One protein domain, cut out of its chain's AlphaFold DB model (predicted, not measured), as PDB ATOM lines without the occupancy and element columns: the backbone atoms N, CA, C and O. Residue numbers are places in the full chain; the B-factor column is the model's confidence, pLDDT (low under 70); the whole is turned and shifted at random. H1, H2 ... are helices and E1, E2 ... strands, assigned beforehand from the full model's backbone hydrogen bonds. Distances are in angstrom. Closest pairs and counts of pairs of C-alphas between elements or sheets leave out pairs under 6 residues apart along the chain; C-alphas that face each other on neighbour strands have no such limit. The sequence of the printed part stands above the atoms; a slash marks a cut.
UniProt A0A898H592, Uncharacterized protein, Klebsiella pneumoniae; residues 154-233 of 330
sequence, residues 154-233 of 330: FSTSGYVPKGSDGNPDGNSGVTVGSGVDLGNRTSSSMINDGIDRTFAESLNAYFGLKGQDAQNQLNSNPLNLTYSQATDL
ATOM      1  N   PHE A 154     -38.283  41.791  92.771       95.12
ATOM      2  CA  PHE A 154     -37.568  41.182  91.651       95.12
ATOM      3  C   PHE A 154     -38.224  41.566  90.323       95.12
ATOM      4  O   PHE A 154     -39.439  41.435  90.174       95.12
ATOM      5  N   SER A 155     -37.429  42.011  89.348       97.00
ATOM      6  CA  SER A 155     -37.915  42.304  87.995       97.00
ATOM      7  C   SER A 155     -36.965  41.785  86.922       97.00
ATOM      8  O   SER A 155     -35.796  42.160  86.872       97.00
ATOM      9  N   THR A 156     -37.473  40.972  85.997       98.00
ATOM     10  CA  THR A 156     -36.721  40.576  84.795       98.00
ATOM     11  C   THR A 156     -36.675  41.685  83.742       98.00
ATOM     12  O   THR A 156     -35.778  41.700  82.902       98.00
ATOM     13  N   SER A 157     -37.628  42.615  83.783       98.25
ATOM     14  CA  SER A 157     -37.672  43.780  82.902       98.25
ATOM     15  C   SER A 157     -36.953  44.962  83.546       98.25
ATOM     16  O   SER A 157     -37.137  45.239  84.734       98.25
ATOM     17  N   GLY A 158     -36.149  45.672  82.758       98.06
ATOM     18  CA  GLY A 158     -35.499  46.901  83.189       98.06
ATOM     19  C   GLY A 158     -36.527  47.973  83.538       98.06
ATOM     20  O   GLY A 158     -37.482  48.195  82.795       98.06
ATOM     21  N   TYR A 159     -36.317  48.645  84.663       98.12
ATOM     22  CA  TYR A 159     -37.125  49.777  85.112       98.12
ATOM     23  C   TYR A 159     -36.225  50.877  85.678       98.12
ATOM     24  O   TYR A 159     -35.049  50.642  85.934       98.12
ATOM     25  N   VAL A 160     -36.763  52.080  85.880       97.88
ATOM     26  CA  VAL A 160     -36.075  53.135  86.640       97.88
ATOM     27  C   VAL A 160     -36.881  53.398  87.911       97.88
ATOM     28  O   VAL A 160     -38.080  53.679  87.799       97.88
ATOM     29  N   PRO A 161     -36.279  53.280  89.109       95.88
ATOM     30  CA  PRO A 161     -36.907  53.701  90.354       95.88
ATOM     31  C   PRO A 161     -37.451  55.131  90.255       95.88
ATOM     32  O   PRO A 161     -36.844  56.005  89.634       95.88
ATOM     33  N   LYS A 162     -38.623  55.363  90.851       95.06
ATOM     34  CA  LYS A 162     -39.305  56.660  90.823       95.06
ATOM     35  C   LYS A 162     -39.263  57.323  92.191       95.06
ATOM     36  O   LYS A 162     -39.416  56.645  93.207       95.06
ATOM     37  N   GLY A 163     -39.111  58.642  92.198       90.69
ATOM     38  CA  GLY A 163     -39.251  59.463  93.393       90.69
ATOM     39  C   GLY A 163     -40.703  59.557  93.868       90.69
ATOM     40  O   GLY A 163     -41.641  59.096  93.214       90.69
ATOM     41  N   SER A 164     -40.907  60.212  95.015       90.00
ATOM     42  CA  SER A 164     -42.242  60.451  95.587       90.00
ATOM     43  C   SER A 164     -43.153  61.308  94.700       90.00
ATOM     44  O   SER A 164     -44.367  61.303  94.878       90.00
ATOM     45  N   ASP A 165     -42.575  62.056  93.762       91.44
ATOM     46  CA  ASP A 165     -43.274  62.855  92.754       91.44
ATOM     47  C   ASP A 165     -43.727  62.029  91.530       91.44
ATOM     48  O   ASP A 165     -44.399  62.553  90.644       91.44
ATOM     49  N   GLY A 166     -43.381  60.737  91.482       92.56
ATOM     50  CA  GLY A 166     -43.712  59.823  90.390       92.56
ATOM     51  C   GLY A 166     -42.790  59.922  89.170       92.56
ATOM     52  O   GLY A 166     -43.003  59.186  88.197       92.56
ATOM     53  N   ASN A 167     -41.768  60.782  89.215       95.25
ATOM     54  CA  ASN A 167     -40.771  60.925  88.156       95.25
ATOM     55  C   ASN A 167     -39.593  59.965  88.378       95.25
ATOM     56  O   ASN A 167     -39.350  59.559  89.516       95.25
ATOM     57  N   PRO A 168     -38.848  59.582  87.322       95.88
ATOM     58  CA  PRO A 168     -37.610  58.821  87.480       95.88
ATOM     59  C   PRO A 168     -36.645  59.535  88.434       95.88
ATOM     60  O   PRO A 168     -36.352  60.717  88.239       95.88
ATOM     61  N   ASP A 169     -36.150  58.829  89.449       95.38
ATOM     62  CA  ASP A 169     -35.186  59.395  90.395       95.38
ATOM     63  C   ASP A 169     -33.894  59.761  89.650       95.38
ATOM     64  O   ASP A 169     -33.289  58.931  88.968       95.38
ATOM     65  N   GLY A 170     -33.459  61.018  89.779       93.88
ATOM     66  CA  GLY A 170     -32.263  61.534  89.110       93.88
ATOM     67  C   GLY A 170     -30.964  60.824  89.502       93.88
ATOM     68  O   GLY A 170     -29.975  60.925  88.776       93.88
ATOM     69  N   ASN A 171     -30.948  60.096  90.619       94.56
ATOM     70  CA  ASN A 171     -29.792  59.325  91.068       94.56
ATOM     71  C   ASN A 171     -29.819  57.862  90.619       94.56
ATOM     72  O   ASN A 171     -28.768  57.215  90.662       94.56
ATOM     73  N   SER A 172     -30.975  57.358  90.186       95.88
ATOM     74  CA  SER A 172     -31.171  55.956  89.824       95.88
ATOM     75  C   SER A 172     -30.999  55.719  88.333       95.88
ATOM     76  O   SER A 172     -31.463  56.507  87.508       95.88
ATOM     77  N   GLY A 173     -30.352  54.614  87.977       98.06
ATOM     78  CA  GLY A 173     -30.255  54.141  86.602       98.06
ATOM     79  C   GLY A 173     -31.280  53.072  86.248       98.06
ATOM     80  O   GLY A 173     -32.222  52.780  86.992       98.06
ATOM     81  N   VAL A 174     -31.071  52.452  85.083       98.44
ATOM     82  CA  VAL A 174     -31.797  51.232  84.719       98.44
ATOM     83  C   VAL A 174     -31.487  50.155  85.752       98.44
ATOM     84  O   VAL A 174     -30.327  49.858  86.014       98.44
ATOM     85  N   THR A 175     -32.533  49.581  86.331       98.06
ATOM     86  CA  THR A 175     -32.476  48.607  87.417       98.06
ATOM     87  C   THR A 175     -33.128  47.300  86.977       98.06
ATOM     88  O   THR A 175     -34.165  47.308  86.312       98.06
ATOM     89  N   VAL A 176     -32.512  46.172  87.332       97.94
ATOM     90  CA  VAL A 176     -32.991  44.808  87.037       97.94
ATOM     91  C   VAL A 176     -32.823  43.894  88.248       97.94
ATOM     92  O   VAL A 176     -32.104  44.215  89.196       97.94
ATOM     93  N   GLY A 177     -33.476  42.733  88.209       96.69
ATOM     94  CA  GLY A 177     -33.415  41.731  89.263       96.69
ATOM     95  C   GLY A 177     -33.905  42.298  90.592       96.69
ATOM     96  O   GLY A 177     -34.906  43.017  90.630       96.69
ATOM     97  N   SER A 178     -33.171  42.010  91.661       95.38
ATOM     98  CA  SER A 178     -33.388  42.561  93.001       95.38
ATOM     99  C   SER A 178     -32.550  43.804  93.261       95.38
ATOM    100  O   SER A 178     -31.637  43.803  94.083       95.38
ATOM    101  N   GLY A 179     -32.858  44.874  92.523       92.94
ATOM    102  CA  GLY A 179     -32.294  46.200  92.786       92.94
ATOM    103  C   GLY A 179     -30.888  46.425  92.218       92.94
ATOM    104  O   GLY A 179     -30.148  47.268  92.723       92.94
ATOM    105  N   VAL A 180     -30.483  45.691  91.175       96.06
ATOM    106  CA  VAL A 180     -29.179  45.902  90.529       96.06
ATOM    107  C   VAL A 180     -29.251  47.126  89.615       96.06
ATOM    108  O   VAL A 180     -29.679  47.027  88.466       96.06
ATOM    109  N   ASP A 181     -28.829  48.278  90.139       96.81
ATOM    110  CA  ASP A 181     -28.755  49.554  89.412       96.81
ATOM    111  C   ASP A 181     -27.507  49.606  88.501       96.81
ATOM    112  O   ASP A 181     -26.368  49.413  88.949       96.81
ATOM    113  N   LEU A 182     -27.725  49.857  87.207       98.06
ATOM    114  CA  LEU A 182     -26.697  49.952  86.164       98.06
ATOM    115  C   LEU A 182     -26.149  51.383  85.974       98.06
ATOM    116  O   LEU A 182     -25.124  51.575  85.318       98.06
ATOM    117  N   GLY A 183     -26.776  52.398  86.570       97.31
ATOM    118  CA  GLY A 183     -26.456  53.819  86.404       97.31
ATOM    119  C   GLY A 183     -25.115  54.254  87.000       97.31
ATOM    120  O   GLY A 183     -24.594  55.303  86.635       97.31
ATOM    121  N   ASN A 184     -24.519  53.450  87.886       94.81
ATOM    122  CA  ASN A 184     -23.153  53.652  88.399       94.81
ATOM    123  C   ASN A 184     -22.181  52.550  87.945       94.81
ATOM    124  O   ASN A 184     -21.119  52.373  88.542       94.81
ATOM    125  N   ARG A 185     -22.549  51.776  86.920       96.94
ATOM    126  CA  ARG A 185     -21.769  50.633  86.438       96.94
ATOM    127  C   ARG A 185     -21.285  50.857  85.019       96.94
ATOM    128  O   ARG A 185     -21.817  51.671  84.276       96.94
ATOM    129  N   THR A 186     -20.271  50.088  84.664       98.00
ATOM    130  CA  THR A 186     -19.775  49.872  83.303       98.00
ATOM    131  C   THR A 186     -19.586  48.375  83.071       98.00
ATOM    132  O   THR A 186     -19.437  47.615  84.037       98.00
ATOM    133  N   SER A 187     -19.497  47.943  81.812       97.56
ATOM    134  CA  SER A 187     -19.160  46.551  81.481       97.56
ATOM    135  C   SER A 187     -17.847  46.132  82.132       97.56
ATOM    136  O   SER A 187     -17.798  45.100  82.794       97.56
ATOM    137  N   SER A 188     -16.812  46.974  82.062       98.06
ATOM    138  CA  SER A 188     -15.534  46.716  82.733       98.06
ATOM    139  C   SER A 188     -15.687  46.543  84.246       98.06
ATOM    140  O   SER A 188     -15.084  45.632  84.802       98.06
ATOM    141  N   SER A 189     -16.505  47.362  84.919       97.38
ATOM    142  CA  SER A 189     -16.733  47.205  86.365       97.38
ATOM    143  C   SER A 189     -17.412  45.876  86.706       97.38
ATOM    144  O   SER A 189     -16.993  45.208  87.641       97.38
ATOM    145  N   MET A 190     -18.401  45.447  85.913       97.75
ATOM    146  CA  MET A 190     -19.113  44.188  86.144       97.75
ATOM    147  C   MET A 190     -18.232  42.974  85.839       97.75
ATOM    148  O   MET A 190     -18.240  42.006  86.593       97.75
ATOM    149  N   ILE A 191     -17.417  43.043  84.785       97.69
ATOM    150  CA  ILE A 191     -16.424  42.007  84.469       97.69
ATOM    151  C   ILE A 191     -15.398  41.893  85.597       97.69
ATOM    152  O   ILE A 191     -15.085  40.789  86.029       97.69
ATOM    153  N   ASN A 192     -14.912  43.026  86.111       97.25
ATOM    154  CA  ASN A 192     -13.987  43.051  87.246       97.25
ATOM    155  C   ASN A 192     -14.632  42.538  88.537       97.25
ATOM    156  O   ASN A 192     -13.929  42.004  89.392       97.25
ATOM    157  N   ASP A 193     -15.949  42.698  88.691       94.81
ATOM    158  CA  ASP A 193     -16.673  42.075  89.792       94.81
ATOM    159  C   ASP A 193     -16.668  40.544  89.653       94.81
ATOM    160  O   ASP A 193     -16.551  39.859  90.664       94.81
ATOM    161  N   GLY A 194     -16.733  40.018  88.427       94.69
ATOM    162  CA  GLY A 194     -16.773  38.581  88.125       94.69
ATOM    163  C   GLY A 194     -17.964  38.159  87.259       94.69
ATOM    164  O   GLY A 194     -18.204  36.967  87.091       94.69
ATOM    165  N   ILE A 195     -18.726  39.114  86.717       97.06
ATOM    166  CA  ILE A 195     -19.818  38.834  85.783       97.06
ATOM    167  C   ILE A 195     -19.247  38.399  84.429       97.06
ATOM    168  O   ILE A 195     -18.251  38.952  83.958       97.06
ATOM    169  N   ASP A 196     -19.914  37.436  83.786       96.50
ATOM    170  CA  ASP A 196     -19.575  36.993  82.434       96.50
ATOM    171  C   ASP A 196     -19.439  38.176  81.461       96.50
ATOM    172  O   ASP A 196     -20.271  39.088  81.430       96.50
ATOM    173  N   ARG A 197     -18.382  38.146  80.641       97.62
ATOM    174  CA  ARG A 197     -18.048  39.238  79.722       97.62
ATOM    175  C   ARG A 197     -19.152  39.485  78.710       97.62
ATOM    176  O   ARG A 197     -19.552  40.632  78.528       97.62
ATOM    177  N   THR A 198     -19.634  38.430  78.060       97.75
ATOM    178  CA  THR A 198     -20.652  38.556  77.015       97.75
ATOM    179  C   THR A 198     -21.948  39.102  77.601       97.75
ATOM    180  O   THR A 198     -22.559  40.001  77.019       97.75
ATOM    181  N   PHE A 199     -22.338  38.633  78.786       97.81
ATOM    182  CA  PHE A 199     -23.498  39.162  79.484       97.81
ATOM    183  C   PHE A 199     -23.316  40.633  79.893       97.81
ATOM    184  O   PHE A 199     -24.182  41.452  79.590       97.81
ATOM    185  N   ALA A 200     -22.186  41.007  80.499       98.06
ATOM    186  CA  ALA A 200     -21.917  42.392  80.890       98.06
ATOM    187  C   ALA A 200     -21.901  43.350  79.684       98.06
ATOM    188  O   ALA A 200     -22.486  44.430  79.740       98.06
ATOM    189  N   GLU A 201     -21.275  42.957  78.573       97.81
ATOM    190  CA  GLU A 201     -21.235  43.754  77.341       97.81
ATOM    191  C   GLU A 201     -22.618  43.899  76.688       97.81
ATOM    192  O   GLU A 201     -22.910  44.943  76.100       97.81
ATOM    193  N   SER A 202     -23.510  42.913  76.850       97.56
ATOM    194  CA  SER A 202     -24.895  43.010  76.362       97.56
ATOM    195  C   SER A 202     -25.699  44.142  77.023       97.56
ATOM    196  O   SER A 202     -26.674  44.628  76.449       97.56
ATOM    197  N   LEU A 203     -25.261  44.618  78.195       98.31
ATOM    198  CA  LEU A 203     -25.900  45.693  78.958       98.31
ATOM    199  C   LEU A 203     -25.331  47.090  78.649       98.31
ATOM    200  O   LEU A 203     -25.779  48.073  79.241       98.31
ATOM    201  N   ASN A 204     -24.382  47.209  77.711       98.06
ATOM    202  CA  ASN A 204     -23.647  48.452  77.445       98.06
ATOM    203  C   ASN A 204     -24.535  49.683  77.208       98.06
ATOM    204  O   ASN A 204     -24.179  50.779  77.629       98.06
ATOM    205  N   ALA A 205     -25.698  49.507  76.575       98.06
ATOM    206  CA  ALA A 205     -26.613  50.603  76.264       98.06
ATOM    207  C   ALA A 205     -27.290  51.233  77.499       98.06
ATOM    208  O   ALA A 205     -27.917  52.278  77.364       98.06
ATOM    209  N   TYR A 206     -27.196  50.607  78.675       98.56
ATOM    210  CA  TYR A 206     -27.907  51.024  79.890       98.56
ATOM    211  C   TYR A 206     -26.984  51.576  80.984       98.56
ATOM    212  O   TYR A 206     -27.461  52.149  81.963       98.56
ATOM    213  N   PHE A 207     -25.670  51.406  80.833       98.31
ATOM    214  CA  PHE A 207     -24.680  51.841  81.812       98.31
ATOM    215  C   PHE A 207     -24.550  53.359  81.892       98.31
ATOM    216  O   PHE A 207     -24.589  54.054  80.880       98.31
ATOM    217  N   GLY A 208     -24.354  53.876  83.108       96.81
ATOM    218  CA  GLY A 208     -24.101  55.301  83.353       96.81
ATOM    219  C   GLY A 208     -25.310  56.227  83.169       96.81
ATOM    220  O   GLY A 208     -25.248  57.386  83.578       96.81
ATOM    221  N   LEU A 209     -26.406  55.738  82.583       98.12
ATOM    222  CA  LEU A 209     -27.643  56.496  82.411       98.12
ATOM    223  C   LEU A 209     -28.400  56.587  83.735       98.12
ATOM    224  O   LEU A 209     -28.492  55.600  84.466       98.12
ATOM    225  N   LYS A 210     -28.987  57.756  84.013       98.25
ATOM    226  CA  LYS A 210     -29.775  58.016  85.227       98.25
ATOM    227  C   LYS A 210     -31.048  58.801  84.935       98.25
ATOM    228  O   LYS A 210     -31.155  59.446  83.892       98.25
ATOM    229  N   GLY A 211     -32.006  58.744  85.857       97.75
ATOM    230  CA  GLY A 211     -33.248  59.506  85.814       97.75
ATOM    231  C   GLY A 211     -33.958  59.403  84.468       97.75
ATOM    232  O   GLY A 211     -34.207  58.312  83.946       97.75
ATOM    233  N   GLN A 212     -34.285  60.557  83.889       97.94
ATOM    234  CA  GLN A 212     -35.042  60.607  82.644       97.94
ATOM    235  C   GLN A 212     -34.278  60.013  81.448       97.94
ATOM    236  O   GLN A 212     -34.912  59.425  80.576       97.94
ATOM    237  N   ASP A 213     -32.945  60.087  81.416       98.31
ATOM    238  CA  ASP A 213     -32.153  59.507  80.322       98.31
ATOM    239  C   ASP A 213     -32.201  57.976  80.351       98.31
ATOM    240  O   ASP A 213     -32.405  57.339  79.316       98.31
ATOM    241  N   ALA A 214     -32.120  57.378  81.546       98.44
ATOM    242  CA  ALA A 214     -32.324  55.940  81.730       98.44
ATOM    243  C   ALA A 214     -33.740  55.511  81.310       98.44
ATOM    244  O   ALA A 214     -33.916  54.503  80.621       98.44
ATOM    245  N   GLN A 215     -34.755  56.303  81.673       98.44
ATOM    246  CA  GLN A 215     -36.142  56.026  81.302       98.44
ATOM    247  C   GLN A 215     -36.352  56.122  79.783       98.44
ATOM    248  O   GLN A 215     -37.015  55.269  79.195       98.44
ATOM    249  N   ASN A 216     -35.770  57.133  79.132       98.44
ATOM    250  CA  ASN A 216     -35.839  57.315  77.681       98.44
ATOM    251  C   ASN A 216     -35.154  56.167  76.933       98.44
ATOM    252  O   ASN A 216     -35.677  55.694  75.917       98.44
ATOM    253  N   GLN A 217     -34.023  55.689  77.457       98.56
ATOM    254  CA  GLN A 217     -33.337  54.525  76.915       98.56
ATOM    255  C   GLN A 217     -34.212  53.273  76.996       98.56
ATOM    256  O   GLN A 217     -34.352  52.587  75.989       98.56
ATOM    257  N   LEU A 218     -34.860  53.003  78.135       98.25
ATOM    258  CA  LEU A 218     -35.775  51.860  78.265       98.25
ATOM    259  C   LEU A 218     -37.007  51.970  77.363       98.25
ATOM    260  O   LEU A 218     -37.460  50.963  76.826       98.25
ATOM    261  N   ASN A 219     -37.537  53.178  77.166       97.94
ATOM    262  CA  ASN A 219     -38.666  53.397  76.260       97.94
ATOM    263  C   ASN A 219     -38.292  53.097  74.799       97.94
ATOM    264  O   ASN A 219     -39.130  52.623  74.036       97.94
ATOM    265  N   SER A 220     -37.044  53.381  74.411       98.19
ATOM    266  CA  SER A 220     -36.551  53.190  73.040       98.19
ATOM    267  C   SER A 220     -36.014  51.778  72.795       98.19
ATOM    268  O   SER A 220     -36.153  51.242  71.698       98.19
ATOM    269  N   ASN A 221     -35.395  51.177  73.810       97.81
ATOM    270  CA  ASN A 221     -34.801  49.848  73.783       97.81
ATOM    271  C   ASN A 221     -35.094  49.140  75.120       97.81
ATOM    272  O   ASN A 221     -34.329  49.295  76.073       97.81
ATOM    273  N   PRO A 222     -36.216  48.409  75.232       97.88
ATOM    274  CA  PRO A 222     -36.566  47.725  76.470       97.88
ATOM    275  C   PRO A 222     -35.559  46.627  76.831       97.88
ATOM    276  O   PRO A 222     -35.307  45.711  76.046       97.88
ATOM    277  N   LEU A 223     -35.044  46.661  78.061       98.50
ATOM    278  CA  LEU A 223     -34.222  45.583  78.608       98.50
ATOM    279  C   LEU A 223     -35.117  44.484  79.183       98.50
ATOM    280  O   LEU A 223     -35.883  44.735  80.110       98.50
ATOM    281  N   ASN A 224     -34.989  43.258  78.677       98.19
ATOM    282  CA  ASN A 224     -35.645  42.083  79.246       98.19
ATOM    283  C   ASN A 224     -34.625  40.963  79.414       98.19
ATOM    284  O   ASN A 224     -34.065  40.473  78.435       98.19
ATOM    285  N   LEU A 225     -34.394  40.569  80.659       98.19
ATOM    286  CA  LEU A 225     -33.559  39.432  81.005       98.19
ATOM    287  C   LEU A 225     -34.405  38.165  81.084       98.19
ATOM    288  O   LEU A 225     -35.592  38.203  81.409       98.19
ATOM    289  N   THR A 226     -33.782  37.015  80.844       98.12
ATOM    290  CA  THR A 226     -34.374  35.751  81.291       98.12
ATOM    291  C   THR A 226     -34.418  35.710  82.819       98.12
ATOM    292  O   THR A 226     -33.636  36.378  83.501       98.12
ATOM    293  N   TYR A 227     -35.309  34.884  83.370       96.44
ATOM    294  CA  TYR A 227     -35.392  34.688  84.817       96.44
ATOM    295  C   TYR A 227     -34.048  34.248  85.420       96.44
ATOM    296  O   TYR A 227     -33.641  34.801  86.439       96.44
ATOM    297  N   SER A 228     -33.327  33.326  84.759       96.81
ATOM    298  CA  SER A 228     -31.990  32.892  85.199       96.81
ATOM    299  C   SER A 228     -31.010  34.058  85.204       96.81
ATOM    300  O   SER A 228     -30.442  34.348  86.243       96.81
ATOM    301  N   GLN A 229     -30.896  34.811  84.104       97.75
ATOM    302  CA  GLN A 229     -29.971  35.951  84.031       97.75
ATOM    303  C   GLN A 229     -30.225  36.991  85.129       97.75
ATOM    304  O   GLN A 229     -29.281  37.465  85.757       97.75
ATOM    305  N   ALA A 230     -31.488  37.348  85.379       97.44
ATOM    306  CA  ALA A 230     -31.835  38.293  86.438       97.44
ATOM    307  C   ALA A 230     -31.564  37.716  87.839       97.44
ATOM    308  O   ALA A 230     -31.085  38.442  88.712       97.44
ATOM    309  N   THR A 231     -31.829  36.425  88.049       96.50
ATOM    310  CA  THR A 231     -31.575  35.724  89.318       96.50
ATOM    311  C   THR A 231     -30.081  35.611  89.599       96.50
ATOM    312  O   THR A 231     -29.643  35.994  90.678       96.50
ATOM    313  N   ASP A 232     -29.291  35.165  88.625       96.06
ATOM    314  CA  ASP A 232     -27.845  34.979  88.744       96.06
ATOM    315  C   ASP A 232     -27.149  36.317  89.014       96.06
ATOM    316  O   ASP A 232     -26.340  36.429  89.937       96.06
ATOM    317  N   LEU A 233     -27.538  37.369  88.286       97.44
ATOM    318  CA  LEU A 233     -27.040  38.726  88.509       97.44
ATOM    319  C   LEU A 233     -27.407  39.261  89.903       97.44
ATOM    320  O   LEU A 233     -26.570  39.872  90.573       97.44
TER     321      LEU A 233
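What this domain is: This is residues 154 to 233 of the 330 residues of an uncharacterized protein of Klebsiella pneumoniae (UniProt A0A898H592). A short two-stranded hairpin, E1 and E2, lies near the middle, with H4 packed at one end of it and H3 near the other; the helical hairpin of H1 and H2 makes one end of the long axis, and the loop within residues 160 to 174 reaches the opposite end. The printed part has 80 residues with two antiparallel strands, then four named helices; it is mixed, with under half its residues in named elements. It is compact, radius of gyration of the C-alphas 11.9 A, spanning 36 by 23 by 21 A.

How they stand to each other: E1, residues 155 to 159, and E2, residues 175 to 177, form an antiparallel hairpin; N 175 and O 159, 2.8 A apart, are within hydrogen-bond range. H1, residues 187 to 193, and H2, residues 197 to 202, touch, opposite ways at a steep tilt of 39 degrees, a helical hairpin; their closest C-alphas, Ser 187 and Ala 200, are 5.0 A apart. The closest C-alphas of E1 and H3, residues 211 to 220, are Gly 158 and Leu 218, 7.0 A apart. Those of E2 and H4, residues 227 to 233, are Gly 177 and Ala 230, 4.7 A apart. In H1, H2, H3 and H4 every O i to N i+4 pair is within hydrogen-bond range.

Where its parts are: E1, 8.0 A long, begins at C-alpha 155 (-37.915, 42.304, 87.995). H3 is 14.6 A long. H4, 10.0 A, ends at C-alpha 233 (-27.040, 38.726, 88.509).

The domain as a whole: The C-alphas farthest apart, of Asp 165 and Arg 197, are 36.9 A apart. The printed part has no cut, the link E1 to E2 is long, and no printed residue is under 70 in pLDDT.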